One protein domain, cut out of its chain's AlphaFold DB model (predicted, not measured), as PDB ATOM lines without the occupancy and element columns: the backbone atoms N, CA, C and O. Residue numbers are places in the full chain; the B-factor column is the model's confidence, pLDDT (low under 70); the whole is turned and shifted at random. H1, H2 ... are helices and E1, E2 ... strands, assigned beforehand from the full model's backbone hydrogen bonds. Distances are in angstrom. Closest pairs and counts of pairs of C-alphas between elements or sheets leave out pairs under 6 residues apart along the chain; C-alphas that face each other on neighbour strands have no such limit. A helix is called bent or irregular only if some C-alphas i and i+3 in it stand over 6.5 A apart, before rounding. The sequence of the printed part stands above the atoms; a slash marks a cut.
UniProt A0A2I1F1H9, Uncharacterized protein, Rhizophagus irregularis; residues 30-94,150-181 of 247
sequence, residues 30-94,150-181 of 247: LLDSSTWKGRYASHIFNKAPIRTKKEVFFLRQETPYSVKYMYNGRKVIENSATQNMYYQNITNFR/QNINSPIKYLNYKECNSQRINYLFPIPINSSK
ATOM      1  N   LEU A  30     -32.698 -60.672  90.130       55.72
ATOM      2  CA  LEU A  30     -31.650 -61.648  89.793       55.72
ATOM      3  C   LEU A  30     -32.200 -62.922  89.169       55.72
ATOM      4  O   LEU A  30     -33.058 -63.587  89.738       55.72
ATOM      5  N   LEU A  31     -31.634 -63.251  88.001       57.31
ATOM      6  CA  LEU A  31     -31.872 -64.471  87.240       57.31
ATOM      7  C   LEU A  31     -31.773 -65.681  88.178       57.31
ATOM      8  O   LEU A  31     -30.681 -66.054  88.626       57.31
ATOM      9  N   ASP A  32     -32.926 -66.253  88.512       58.41
ATOM     10  CA  ASP A  32     -33.014 -67.403  89.397       58.41
ATOM     11  C   ASP A  32     -32.532 -68.612  88.594       58.41
ATOM     12  O   ASP A  32     -33.238 -69.169  87.753       58.41
ATOM     13  N   SER A  33     -31.257 -68.964  88.761       66.75
ATOM     14  CA  SER A  33     -30.690 -70.099  88.043       66.75
ATOM     15  C   SER A  33     -31.479 -71.362  88.388       66.75
ATOM     16  O   SER A  33     -31.726 -71.660  89.558       66.75
ATOM     17  N   SER A  34     -31.833 -72.154  87.379       74.12
ATOM     18  CA  SER A  34     -32.481 -73.454  87.588       74.12
ATOM     19  C   SER A  34     -31.558 -74.448  88.303       74.12
ATOM     20  O   SER A  34     -32.022 -75.346  89.005       74.12
ATOM     21  N   THR A  35     -30.241 -74.263  88.179       83.56
ATOM     22  CA  THR A  35     -29.236 -75.138  88.786       83.56
ATOM     23  C   THR A  35     -29.025 -74.824  90.266       83.56
ATOM     24  O   THR A  35     -28.967 -73.664  90.676       83.56
ATOM     25  N   TRP A  36     -28.793 -75.859  91.078       82.75
ATOM     26  CA  TRP A  36     -28.467 -75.688  92.498       82.75
ATOM     27  C   TRP A  36     -27.233 -74.793  92.718       82.75
ATOM     28  O   TRP A  36     -27.220 -73.981  93.643       82.75
ATOM     29  N   LYS A  37     -26.221 -74.897  91.837       83.75
ATOM     30  CA  LYS A  37     -25.011 -74.062  91.883       83.75
ATOM     31  C   LYS A  37     -25.356 -72.594  91.703       83.75
ATOM     32  O   LYS A  37     -24.877 -71.764  92.469       83.75
ATOM     33  N   GLY A  38     -26.191 -72.282  90.718       84.94
ATOM     34  CA  GLY A  38     -26.581 -70.909  90.458       84.94
ATOM     35  C   GLY A  38     -27.496 -70.342  91.541       84.94
ATOM     36  O   GLY A  38     -27.259 -69.218  91.966       84.94
ATOM     37  N   ARG A  39     -28.438 -71.124  92.094       86.50
ATOM     38  CA  ARG A  39     -29.233 -70.700  93.268       86.50
ATOM     39  C   ARG A  39     -28.343 -70.366  94.460       86.50
ATOM     40  O   ARG A  39     -28.509 -69.331  95.101       86.50
ATOM     41  N   TYR A  40     -27.364 -71.224  94.743       88.19
ATOM     42  CA  TYR A  40     -26.420 -70.994  95.830       88.19
ATOM     43  C   TYR A  40     -25.512 -69.782  95.571       88.19
ATOM     44  O   TYR A  40     -25.284 -68.980  96.476       88.19
ATOM     45  N   ALA A  41     -25.047 -69.598  94.333       88.31
ATOM     46  CA  ALA A  41     -24.280 -68.422  93.938       88.31
ATOM     47  C   ALA A  41     -25.096 -67.130  94.090       88.31
ATOM     48  O   ALA A  41     -24.592 -66.182  94.684       88.31
ATOM     49  N   SER A  42     -26.357 -67.108  93.646       87.94
ATOM     50  CA  SER A  42     -27.281 -65.982  93.845       87.94
ATOM     51  C   SER A  42     -27.494 -65.680  95.329       87.94
ATOM     52  O   SER A  42     -27.406 -64.527  95.749       87.94
ATOM     53  N   HIS A  43     -27.693 -66.713  96.155       86.50
ATOM     54  CA  HIS A  43     -27.825 -66.552  97.603       86.50
ATOM     55  C   HIS A  43     -26.594 -65.885  98.230       86.50
ATOM     56  O   HIS A  43     -26.726 -64.959  99.034       86.50
ATOM     57  N   ILE A  44     -25.390 -66.337  97.865       88.81
ATOM     58  CA  ILE A  44     -24.148 -65.745  98.370       88.81
ATOM     59  C   ILE A  44     -23.961 -64.330  97.840       88.81
ATOM     60  O   ILE A  44     -23.595 -63.452  98.618       88.81
ATOM     61  N   PHE A  45     -24.219 -64.105  96.552       87.88
ATOM     62  CA  PHE A  45     -24.097 -62.796  95.921       87.88
ATOM     63  C   PHE A  45     -24.933 -61.748  96.650       87.88
ATOM     64  O   PHE A  45     -24.435 -60.664  96.921       87.88
ATOM     65  N   ASN A  46     -26.152 -62.099  97.059       84.56
ATOM     66  CA  ASN A  46     -27.020 -61.207  97.826       84.56
ATOM     67  C   ASN A  46     -26.531 -60.998  99.265       84.56
ATOM     68  O   ASN A  46     -26.646 -59.903  99.807       84.56
ATOM     69  N   LYS A  47     -25.951 -62.021  99.904       83.81
ATOM     70  CA  LYS A  47     -25.479 -61.928 101.297       83.81
ATOM     71  C   LYS A  47     -24.137 -61.229 101.470       83.81
ATOM     72  O   LYS A  47     -23.935 -60.553 102.480       83.81
ATOM     73  N   ALA A  48     -23.218 -61.417 100.530       84.19
ATOM     74  CA  ALA A  48     -21.862 -60.890 100.601       84.19
ATOM     75  C   ALA A  48     -21.786 -59.352 100.769       84.19
ATOM     76  O   ALA A  48     -21.037 -58.909 101.644       84.19
ATOM     77  N   PRO A  49     -22.549 -58.518 100.027       80.88
ATOM     78  CA  PRO A  49     -22.511 -57.064 100.188       80.88
ATOM     79  C   PRO A  49     -23.140 -56.602 101.505       80.88
ATOM     80  O   PRO A  49     -22.625 -55.675 102.121       80.88
ATOM     81  N   ILE A  50     -24.185 -57.288 101.984       79.69
ATOM     82  CA  ILE A  50     -24.860 -56.966 103.255       79.69
ATOM     83  C   ILE A  50     -23.936 -57.270 104.455       79.69
ATOM     84  O   ILE A  50     -24.153 -56.776 105.556       79.69
ATOM     85  N   ARG A  51     -22.870 -58.068 104.262       74.62
ATOM     86  CA  ARG A  51     -21.898 -58.457 105.307       74.62
ATOM     87  C   ARG A  51     -22.562 -59.046 106.558       74.62
ATOM     88  O   ARG A  51     -22.011 -58.956 107.657       74.62
ATOM     89  N   THR A  52     -23.722 -59.684 106.383       78.94
ATOM     90  CA  THR A  52     -24.443 -60.335 107.479       78.94
ATOM     91  C   THR A  52     -23.555 -61.390 108.127       78.94
ATOM     92  O   THR A  52     -22.985 -62.258 107.459       78.94
ATOM     93  N   LYS A  53     -23.413 -61.292 109.448       84.38
ATOM     94  CA  LYS A  53     -22.713 -62.289 110.251       84.38
ATOM     95  C   LYS A  53     -23.735 -63.323 110.694       84.38
ATOM     96  O   LYS A  53     -24.735 -62.981 111.314       84.38
ATOM     97  N   LYS A  54     -23.482 -64.584 110.367       86.94
ATOM     98  CA  LYS A  54     -24.197 -65.720 110.937       86.94
ATOM     99  C   LYS A  54     -23.387 -66.244 112.110       86.94
ATOM    100  O   LYS A  54     -22.232 -66.619 111.922       86.94
ATOM    101  N   GLU A  55     -23.984 -66.312 113.286       86.69
ATOM    102  CA  GLU A  55     -23.389 -67.045 114.399       86.69
ATOM    103  C   GLU A  55     -23.628 -68.544 114.209       86.69
ATOM    104  O   GLU A  55     -24.715 -68.989 113.833       86.69
ATOM    105  N   VAL A  56     -22.569 -69.324 114.384       85.00
ATOM    106  CA  VAL A  56     -22.580 -70.775 114.261       85.00
ATOM    107  C   VAL A  56     -22.052 -71.352 115.559       85.00
ATOM    108  O   VAL A  56     -20.958 -71.009 115.997       85.00
ATOM    109  N   PHE A  57     -22.827 -72.256 116.147       80.06
ATOM    110  CA  PHE A  57     -22.475 -72.949 117.377       80.06
ATOM    111  C   PHE A  57     -22.011 -74.363 117.043       80.06
ATOM    112  O   PHE A  57     -22.782 -75.181 116.536       80.06
ATOM    113  N   PHE A  58     -20.742 -74.672 117.314       72.94
ATOM    114  CA  PHE A  58     -20.242 -76.031 117.147       72.94
ATOM    115  C   PHE A  58     -20.516 -76.855 118.407       72.94
ATOM    116  O   PHE A  58     -19.668 -76.947 119.287       72.94
ATOM    117  N   LEU A  59     -21.689 -77.497 118.479       70.00
ATOM    118  CA  LEU A  59     -22.163 -78.264 119.650       70.00
ATOM    119  C   LEU A  59     -21.140 -79.270 120.205       70.00
ATOM    120  O   LEU A  59     -21.091 -79.549 121.397       70.00
ATOM    121  N   ARG A  60     -20.284 -79.827 119.340       68.50
ATOM    122  CA  ARG A  60     -19.279 -80.815 119.749       68.50
ATOM    123  C   ARG A  60     -18.143 -80.219 120.590       68.50
ATOM    124  O   ARG A  60     -17.497 -80.985 121.308       68.50
ATOM    125  N   GLN A  61     -17.870 -78.919 120.463       66.50
ATOM    126  CA  GLN A  61     -16.812 -78.207 121.196       66.50
ATOM    127  C   GLN A  61     -17.331 -76.968 121.948       66.50
ATOM    128  O   GLN A  61     -16.522 -76.294 122.564       66.50
ATOM    129  N   GLU A  62     -18.636 -76.665 121.881       69.62
ATOM    130  CA  GLU A  62     -19.264 -75.454 122.448       69.62
ATOM    131  C   GLU A  62     -18.575 -74.141 122.051       69.62
ATOM    132  O   GLU A  62     -18.583 -73.150 122.774       69.62
ATOM    133  N   THR A  63     -17.995 -74.111 120.855       72.31
ATOM    134  CA  THR A  63     -17.283 -72.944 120.345       72.31
ATOM    135  C   THR A  63     -18.152 -72.189 119.347       72.31
ATOM    136  O   THR A  63     -18.282 -72.612 118.191       72.31
ATOM    137  N   PRO A  64     -18.793 -71.081 119.763       84.12
ATOM    138  CA  PRO A  64     -19.385 -70.151 118.824       84.12
ATOM    139  C   PRO A  64     -18.319 -69.485 117.959       84.12
ATOM    140  O   PRO A  64     -17.245 -69.087 118.420       84.12
ATOM    141  N   TYR A  65     -18.654 -69.327 116.687       89.00
ATOM    142  CA  TYR A  65     -17.913 -68.496 115.755       89.00
ATOM    143  C   TYR A  65     -18.872 -67.776 114.813       89.00
ATOM    144  O   TYR A  65     -19.984 -68.227 114.539       89.00
ATOM    145  N   SER A  66     -18.433 -66.641 114.288       89.75
ATOM    146  CA  SER A  66     -19.169 -65.899 113.274       89.75
ATOM    147  C   SER A  66     -18.686 -66.299 111.884       89.75
ATOM    148  O   SER A  66     -17.485 -66.345 111.624       89.75
ATOM    149  N   VAL A  67     -19.621 -66.521 110.965       91.19
ATOM    150  CA  VAL A  67     -19.360 -66.719 109.539       91.19
ATOM    151  C   VAL A  67     -19.968 -65.567 108.762       91.19
ATOM    152  O   VAL A  67     -21.149 -65.261 108.918       91.19
ATOM    153  N   LYS A  68     -19.187 -64.966 107.871       92.06
ATOM    154  CA  LYS A  68     -19.693 -64.057 106.838       92.06
ATOM    155  C   LYS A  68     -19.267 -64.545 105.462       92.06
ATOM    156  O   LYS A  68     -18.194 -65.127 105.304       92.06
ATOM    157  N   TYR A  69     -20.101 -64.292 104.466       91.50
ATOM    158  CA  TYR A  69     -19.745 -64.543 103.076       91.50
ATOM    159  C   TYR A  69     -19.065 -63.315 102.483       91.50
ATOM    160  O   TYR A  69     -19.481 -62.186 102.734       91.50
ATOM    161  N   MET A  70     -18.014 -63.542 101.707       90.38
ATOM    162  CA  MET A  70     -17.271 -62.509 100.997       90.38
ATOM    163  C   MET A  70     -16.949 -63.002  99.585       90.38
ATOM    164  O   MET A  70     -17.010 -64.200  99.302       90.38
ATOM    165  N   TYR A  71     -16.624 -62.073  98.692       90.06
ATOM    166  CA  TYR A  71     -16.170 -62.382  97.341       90.06
ATOM    167  C   TYR A  71     -14.724 -61.950  97.146       90.06
ATOM    168  O   TYR A  71     -14.264 -60.983  97.756       90.06
ATOM    169  N   ASN A  72     -14.014 -62.667  96.279       86.94
ATOM    170  CA  ASN A  72     -12.693 -62.249  95.843       86.94
ATOM    171  C   ASN A  72     -12.832 -61.110  94.835       86.94
ATOM    172  O   ASN A  72     -13.605 -61.192  93.879       86.94
ATOM    173  N   GLY A  73     -12.095 -60.026  95.075       81.56
ATOM    174  CA  GLY A  73     -12.015 -58.914  94.137       81.56
ATOM    175  C   GLY A  73     -11.209 -59.294  92.897       81.56
ATOM    176  O   GLY A  73     -10.345 -60.167  92.957       81.56
ATOM    177  N   ARG A  74     -11.452 -58.585  91.791       79.44
ATOM    178  CA  ARG A  74     -10.796 -58.810  90.494       79.44
ATOM    179  C   ARG A  74      -9.267 -58.910  90.600       79.44
ATOM    180  O   ARG A  74      -8.702 -59.906  90.171       79.44
ATOM    181  N   LYS A  75      -8.630 -57.968  91.306       81.44
ATOM    182  CA  LYS A  75      -7.172 -57.958  91.537       81.44
ATOM    183  C   LYS A  75      -6.648 -59.240  92.189       81.44
ATOM    184  O   LYS A  75      -5.551 -59.679  91.879       81.44
ATOM    185  N   VAL A  76      -7.410 -59.837  93.109       82.25
ATOM    186  CA  VAL A  76      -6.997 -61.083  93.776       82.25
ATOM    187  C   VAL A  76      -7.018 -62.235  92.779       82.25
ATOM    188  O   VAL A  76      -6.113 -63.055  92.794       82.25
ATOM    189  N   ILE A  77      -8.014 -62.287  91.901       82.19
ATOM    190  CA  ILE A  77      -8.162 -63.355  90.903       82.19
ATOM    191  C   ILE A  77      -7.123 -63.215  89.785       82.19
ATOM    192  O   ILE A  77      -6.617 -64.216  89.299       82.19
ATOM    193  N   GLU A  78      -6.782 -61.986  89.400       80.75
ATOM    194  CA  GLU A  78      -5.748 -61.715  88.394       80.75
ATOM    195  C   GLU A  78      -4.336 -61.990  88.932       80.75
ATOM    196  O   GLU A  78      -3.526 -62.604  88.244       80.75
ATOM    197  N   ASN A  79      -4.049 -61.588  90.175       82.19
ATOM    198  CA  ASN A  79      -2.702 -61.676  90.748       82.19
ATOM    199  C   ASN A  79      -2.416 -63.006  91.461       82.19
ATOM    200  O   ASN A  79      -1.287 -63.238  91.889       82.19
ATOM    201  N   SER A  80      -3.419 -63.861  91.664       79.94
ATOM    202  CA  SER A  80      -3.247 -65.151  92.338       79.94
ATOM    203  C   SER A  80      -3.737 -66.295  91.464       79.94
ATOM    204  O   SER A  80      -4.655 -66.139  90.671       79.94
ATOM    205  N   ALA A  81      -3.219 -67.500  91.697       79.44
ATOM    206  CA  ALA A  81      -3.732 -68.718  91.067       79.44
ATOM    207  C   ALA A  81      -5.150 -69.112  91.550       79.44
ATOM    208  O   ALA A  81      -5.639 -70.199  91.239       79.44
ATOM    209  N   THR A  82      -5.818 -68.281  92.364       82.88
ATOM    210  CA  THR A  82      -7.131 -68.613  92.920       82.88
ATOM    211  C   THR A  82      -8.259 -68.171  91.994       82.88
ATOM    212  O   THR A  82      -8.469 -66.993  91.737       82.88
ATOM    213  N   GLN A  83      -9.055 -69.143  91.553       86.56
ATOM    214  CA  GLN A  83     -10.237 -68.900  90.721       86.56
ATOM    215  C   GLN A  83     -11.540 -68.843  91.529       86.56
ATOM    216  O   GLN A  83     -12.606 -68.626  90.963       86.56
ATOM    217  N   ASN A  84     -11.497 -69.057  92.847       89.62
ATOM    218  CA  ASN A  84     -12.709 -69.078  93.666       89.62
ATOM    219  C   ASN A  84     -13.383 -67.699  93.650       89.62
ATOM    220  O   ASN A  84     -12.751 -66.689  93.957       89.62
ATOM    221  N   MET A  85     -14.679 -67.660  93.355       90.12
ATOM    222  CA  MET A  85     -15.464 -66.425  93.347       90.12
ATOM    223  C   MET A  85     -15.733 -65.916  94.760       90.12
ATOM    224  O   MET A  85     -15.682 -64.715  95.026       90.12
ATOM    225  N   TYR A  86     -16.020 -66.849  95.665       90.81
ATOM    226  CA  TYR A  86     -16.497 -66.568  97.009       90.81
ATOM    227  C   TYR A  86     -15.714 -67.350  98.058       90.81
ATOM    228  O   TYR A  86     -15.196 -68.444  97.811       90.81
ATOM    229  N   TYR A  87     -15.693 -66.804  99.267       92.06
ATOM    230  CA  TYR A  87     -15.160 -67.465 100.446       92.06
ATOM    231  C   TYR A  87     -16.015 -67.151 101.673       92.06
ATOM    232  O   TYR A  87     -16.678 -66.117 101.773       92.06
ATOM    233  N   GLN A  88     -15.998 -68.074 102.622       92.88
ATOM    234  CA  GLN A  88     -16.492 -67.846 103.969       92.88
ATOM    235  C   GLN A  88     -15.348 -67.282 104.802       92.88
ATOM    236  O   GLN A  88     -14.277 -67.882 104.865       92.88
ATOM    237  N   ASN A  89     -15.567 -66.143 105.443       92.38
ATOM    238  CA  ASN A  89     -14.668 -65.632 106.464       92.38
ATOM    239  C   ASN A  89     -15.221 -66.023 107.835       92.38
ATOM    240  O   ASN A  89     -16.355 -65.681 108.180       92.38
ATOM    241  N   ILE A  90     -14.417 -66.779 108.570       91.19
ATOM    242  CA  ILE A  90     -14.745 -67.359 109.864       91.19
ATOM    243  C   ILE A  90     -13.931 -66.615 110.922       91.19
ATOM    244  O   ILE A  90     -12.705 -66.561 110.821       91.19
ATOM    245  N   THR A  91     -14.606 -66.005 111.895       89.00
ATOM    246  CA  THR A  91     -14.006 -65.089 112.885       89.00
ATOM    247  C   THR A  91     -14.690 -65.194 114.242       89.00
ATOM    248  O   THR A  91     -15.715 -65.862 114.370       89.00
ATOM    249  N   ASN A  92     -14.192 -64.437 115.227       83.19
ATOM    250  CA  ASN A  92     -14.795 -64.291 116.554       83.19
ATOM    251  C   ASN A  92     -14.970 -65.634 117.254       83.19
ATOM    252  O   ASN A  92     -16.019 -65.905 117.837       83.19
ATOM    253  N   PHE A  93     -13.952 -66.486 117.160       81.88
ATOM    254  CA  PHE A  93     -13.946 -67.728 117.904       81.88
ATOM    255  C   PHE A  93     -14.002 -67.402 119.391       81.88
ATOM    256  O   PHE A  93     -13.066 -66.822 119.938       81.88
ATOM    257  N   ARG A  94     -15.100 -67.763 120.046       74.06
ATOM    258  CA  ARG A  94     -15.251 -67.605 121.486       74.06
ATOM    259  C   ARG A  94     -15.309 -68.982 122.103       74.06
ATOM    260  O   ARG A  94     -16.141 -69.804 121.746       74.06
ATOM    261  N   GLN A 150      -8.254 -64.998 115.603       87.62
ATOM    262  CA  GLN A 150      -8.008 -65.765 114.387       87.62
ATOM    263  C   GLN A 150      -9.102 -65.508 113.346       87.62
ATOM    264  O   GLN A 150     -10.301 -65.516 113.637       87.62
ATOM    265  N   ASN A 151      -8.671 -65.342 112.099       90.25
ATOM    266  CA  ASN A 151      -9.527 -65.238 110.931       90.25
ATOM    267  C   ASN A 151      -9.175 -66.334 109.918       90.25
ATOM    268  O   ASN A 151      -8.029 -66.489 109.508       90.25
ATOM    269  N   ILE A 152     -10.177 -67.093 109.477       91.25
ATOM    270  CA  ILE A 152      -9.982 -68.158 108.487       91.25
ATOM    271  C   ILE A 152     -10.818 -67.853 107.253       91.25
ATOM    272  O   ILE A 152     -12.041 -67.736 107.328       91.25
ATOM    273  N   ASN A 153     -10.155 -67.766 106.101       91.56
ATOM    274  CA  ASN A 153     -10.811 -67.679 104.802       91.56
ATOM    275  C   ASN A 153     -10.952 -69.086 104.216       91.56
ATOM    276  O   ASN A 153      -9.971 -69.730 103.854       91.56
ATOM    277  N   SER A 154     -12.185 -69.577 104.119       91.19
ATOM    278  CA  SER A 154     -12.501 -70.874 103.528       91.19
ATOM    279  C   SER A 154     -13.114 -70.680 102.135       91.19
ATOM    280  O   SER A 154     -14.249 -70.209 102.040       91.19
ATOM    281  N   PRO A 155     -12.404 -71.027 101.045       92.06
ATOM    282  CA  PRO A 155     -12.922 -70.857  99.689       92.06
ATOM    283  C   PRO A 155     -14.093 -71.797  99.398       92.06
ATOM    284  O   PRO A 155     -14.112 -72.953  99.838       92.06
ATOM    285  N   ILE A 156     -15.045 -71.315  98.600       91.75
ATOM    286  CA  ILE A 156     -16.190 -72.092  98.123       91.75
ATOM    287  C   ILE A 156     -15.811 -72.753  96.797       91.75
ATOM    288  O   ILE A 156     -16.038 -72.208  95.722       91.75
ATOM    289  N   LYS A 157     -15.234 -73.956  96.898       88.88
ATOM    290  CA  LYS A 157     -14.527 -74.656  95.806       88.88
ATOM    291  C   LYS A 157     -15.316 -74.884  94.513       88.88
ATOM    292  O   LYS A 157     -14.713 -75.161  93.485       88.88
ATOM    293  N   TYR A 158     -16.644 -74.882  94.568       86.88
ATOM    294  CA  TYR A 158     -17.504 -75.181  93.418       86.88
ATOM    295  C   TYR A 158     -18.052 -73.929  92.726       86.88
ATOM    296  O   TYR A 158     -18.767 -74.055  91.732       86.88
ATOM    297  N   LEU A 159     -17.723 -72.741  93.239       89.56
ATOM    298  CA  LEU A 159     -18.021 -71.460  92.614       89.56
ATOM    299  C   LEU A 159     -16.708 -70.826  92.167       89.56
ATOM    300  O   LEU A 159     -16.131 -70.017  92.893       89.56
ATOM    301  N   ASN A 160     -16.252 -71.207  90.973       89.50
ATOM    302  CA  ASN A 160     -14.996 -70.737  90.396       89.50
ATOM    303  C   ASN A 160     -15.229 -69.987  89.089       89.50
ATOM    304  O   ASN A 160     -16.122 -70.320  88.301       89.50
ATOM    305  N   TYR A 161     -14.378 -68.998  88.849       86.81
ATOM    306  CA  TYR A 161     -14.191 -68.434  87.530       86.81
ATOM    307  C   TYR A 161     -13.621 -69.497  86.586       86.81
ATOM    308  O   TYR A 161     -12.801 -70.314  86.990       86.81
ATOM    309  N   LYS A 162     -14.102 -69.513  85.344       83.06
ATOM    310  CA  LYS A 162     -13.619 -70.383  84.271       83.06
ATOM    311  C   LYS A 162     -12.257 -69.873  83.813       83.06
ATOM    312  O   LYS A 162     -11.349 -70.653  83.570       83.06
ATOM    313  N   GLU A 163     -12.130 -68.550  83.773       78.00
ATOM    314  CA  GLU A 163     -10.951 -67.809  83.331       78.00
ATOM    315  C   GLU A 163     -10.739 -66.577  84.217       78.00
ATOM    316  O   GLU A 163     -11.700 -66.038  84.773       78.00
ATOM    317  N   CYS A 164      -9.506 -66.076  84.316       68.56
ATOM    318  CA  CYS A 164      -9.198 -64.893  85.129       68.56
ATOM    319  C   CYS A 164      -9.961 -63.635  84.664       68.56
ATOM    320  O   CYS A 164     -10.393 -62.842  85.497       68.56
ATOM    321  N   ASN A 165     -10.230 -63.514  83.357       67.81
ATOM    322  CA  ASN A 165     -11.013 -62.431  82.741       67.81
ATOM    323  C   ASN A 165     -12.439 -62.870  82.369       67.81
ATOM    324  O   ASN A 165     -12.968 -62.533  81.311       67.81
ATOM    325  N   SER A 166     -13.070 -63.652  83.245       70.56
ATOM    326  CA  SER A 166     -14.409 -64.191  83.012       70.56
ATOM    327  C   SER A 166     -15.454 -63.101  82.746       70.56
ATOM    328  O   SER A 166     -15.766 -62.282  83.615       70.56
ATOM    329  N   GLN A 167     -16.072 -63.151  81.566       73.06
ATOM    330  CA  GLN A 167     -17.194 -62.285  81.223       73.06
ATOM    331  C   GLN A 167     -18.501 -62.759  81.874       73.06
ATOM    332  O   GLN A 167     -18.707 -63.947  82.137       73.06
ATOM    333  N   ARG A 168     -19.429 -61.816  82.096       75.12
ATOM    334  CA  ARG A 168     -20.752 -62.077  82.695       75.12
ATOM    335  C   ARG A 168     -21.528 -63.166  81.945       75.12
ATOM    336  O   ARG A 168     -22.168 -63.987  82.596       75.12
ATOM    337  N   ILE A 169     -21.434 -63.174  80.615       75.62
ATOM    338  CA  ILE A 169     -22.163 -64.066  79.701       75.62
ATOM    339  C   ILE A 169     -21.867 -65.555  79.922       75.62
ATOM    340  O   ILE A 169     -22.703 -66.403  79.635       75.62
ATOM    341  N   ASN A 170     -20.720 -65.883  80.521       80.69
ATOM    342  CA  ASN A 170     -20.300 -67.268  80.738       80.69
ATOM    343  C   ASN A 170     -21.034 -67.955  81.907       80.69
ATOM    344  O   ASN A 170     -20.751 -69.129  82.196       80.69
ATOM    345  N   TYR A 171     -21.940 -67.234  82.585       83.12
ATOM    346  CA  TYR A 171     -22.593 -67.639  83.827       83.12
ATOM    347  C   TYR A 171     -24.089 -67.342  83.846       83.12
ATOM    348  O   TYR A 171     -24.522 -66.206  83.688       83.12
ATOM    349  N   LEU A 172     -24.866 -68.358  84.221       84.06
ATOM    350  CA  LEU A 172     -26.318 -68.277  84.418       84.06
ATOM    351  C   LEU A 172     -26.721 -67.787  85.827       84.06
ATOM    352  O   LEU A 172     -27.832 -68.038  86.278       84.06
ATOM    353  N   PHE A 173     -25.803 -67.169  86.571       84.44
ATOM    354  CA  PHE A 173     -25.983 -66.709  87.958       84.44
ATOM    355  C   PHE A 173     -25.050 -65.524  88.230       84.44
ATOM    356  O   PHE A 173     -24.038 -65.440  87.541       84.44
ATOM    357  N   PRO A 174     -25.337 -64.598  89.167       82.38
ATOM    358  CA  PRO A 174     -24.537 -63.393  89.420       82.38
ATOM    359  C   PRO A 174     -23.091 -63.680  89.834       82.38
ATOM    360  O   PRO A 174     -22.824 -64.542  90.674       82.38
ATOM    361  N   ILE A 175     -22.158 -62.926  89.237       84.69
ATOM    362  CA  ILE A 175     -20.723 -63.006  89.527       84.69
ATOM    363  C   ILE A 175     -20.185 -61.666  90.067       84.69
ATOM    364  O   ILE A 175     -20.601 -60.609  89.587       84.69
ATOM    365  N   PRO A 176     -19.232 -61.687  91.015       79.25
ATOM    366  CA  PRO A 176     -18.686 -60.481  91.637       79.25
ATOM    367  C   PRO A 176     -17.829 -59.578  90.732       79.25
ATOM    368  O   PRO A 176     -17.847 -58.367  90.938       79.25
ATOM    369  N   ILE A 177     -17.087 -60.123  89.747       69.50
ATOM    370  CA  ILE A 177     -16.077 -59.371  88.953       69.50
ATOM    371  C   ILE A 177     -16.651 -58.126  88.250       69.50
ATOM    372  O   ILE A 177     -15.944 -57.130  88.126       69.50
ATOM    373  N   ASN A 178     -17.930 -58.147  87.863       57.69
ATOM    374  CA  ASN A 178     -18.593 -57.043  87.154       57.69
ATOM    375  C   ASN A 178     -19.642 -56.315  88.007       57.69
ATOM    376  O   ASN A 178     -20.409 -55.513  87.486       57.69
ATOM    377  N   SER A 179     -19.694 -56.567  89.318       51.53
ATOM    378  CA  SER A 179     -20.667 -55.935  90.222       51.53
ATOM    379  C   SER A 179     -20.292 -54.491  90.603       51.53
ATOM    380  O   SER A 179     -20.696 -53.989  91.655       51.53
ATOM    381  N   SER A 180     -19.501 -53.799  89.779       40.53
ATOM    382  CA  SER A 180     -19.343 -52.356  89.900       40.53
ATOM    383  C   SER A 180     -20.596 -51.691  89.342       40.53
ATOM    384  O   SER A 180     -20.838 -51.752  88.139       40.53
ATOM    385  N   LYS A 181     -21.309 -51.002  90.235       39.38
ATOM    386  CA  LYS A 181     -22.561 -50.259  90.045       39.38
ATOM    387  C   LYS A 181     -23.798 -51.119  90.298       39.38
ATOM    388  O   LYS A 181     -24.197 -51.961  89.505       39.38
TER     389      LYS A 181
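What this domain is: This is residues 30 to 94 and 150 to 181 of the 247 residues of an uncharacterized protein of Rhizophagus irregularis (UniProt A0A2I1F1H9). A narrow, strongly twisted sheet of four strands has H1 crossing one face near one end, over E2 and E3, while the hairpin E1 and E2 reaches far out at the other end. H2 is a short helix between E2 and E3, off the sheet, and residues 156 to 181 form a long looping stretch with no named element, mostly beyond the H1 end of the sheet. The printed part has 97 residues, with two named helices and four named strands in the order H1 E1 E2 H2 E3 E4; the sheet's order is E1 E2 E3 E4, antiparallel throughout. The class is mixed, helices and strands, with 45 residues, under half, in named elements. The whole is compact, with a radius of gyration of the C-alphas of 14.5 A and spans of 44 by 32 by 24 A.

Where its parts are: The longest strand, E2, is residues 63 to 71, 25.3 A from first to last C-alpha. Beside it are E1, residues 54 to 58, 12.7 A, and E3, residues 86 to 91, 16.1 A. E4 is residues 152 to 155, ending at C-alpha 155 (-12.922, -70.857, 99.689). H1, residues 36 to 50, begins at C-alpha 36 (-28.467, -75.688, 92.498) and is 21.9 A long; it is only just irregular, with C-alphas 46 and 49 6.6 A apart. H2 is residues 74 to 79, 8.6 A long.

How they stand to each other: E1 and E2 form a hairpin at 139 degrees, with N 56 and O 65 2.8 A apart, within hydrogen-bond range. E2 and E3 are antiparallel at 151 degrees, with N 68 and O 89 at 2.9 A. E3 and E4 are antiparallel at 160 degrees, with N 88 and O 154 at 2.8 A. E1 and E4 are the edge strands. H1 is on the sheet at a height of 9.3 A, over E2 and E3, and runs across the strands, at 86 degrees to E2 on the local plane. Its line rises 39.8 degrees out of that plane, only just short of standing up from the sheet. The closest C-alphas of H1 and E2 are those of Ala 48 and Met 70, 4.9 A apart. H2 is not on the sheet and is apart from H1, E1 and E4. Every O i to N i+4 pair is within hydrogen-bond range in H2, and 9 of 11 in H1.

The domain as a whole: The two C-alphas farthest apart are those of Glu 62 and Ile 169, 44.3 A. Residues 95 to 149 are not printed; C-alphas 94 and 150 are 10.3 A apart across this cut, which lies in the link from E3 to E4. Of the links that are printed whole, H2 to E3 is short and the others are tight. The mean pLDDT of the printed part is 80.9, with residues 30 to 33, 60 to 62, 164 to 165 and 177 to 181 under 70.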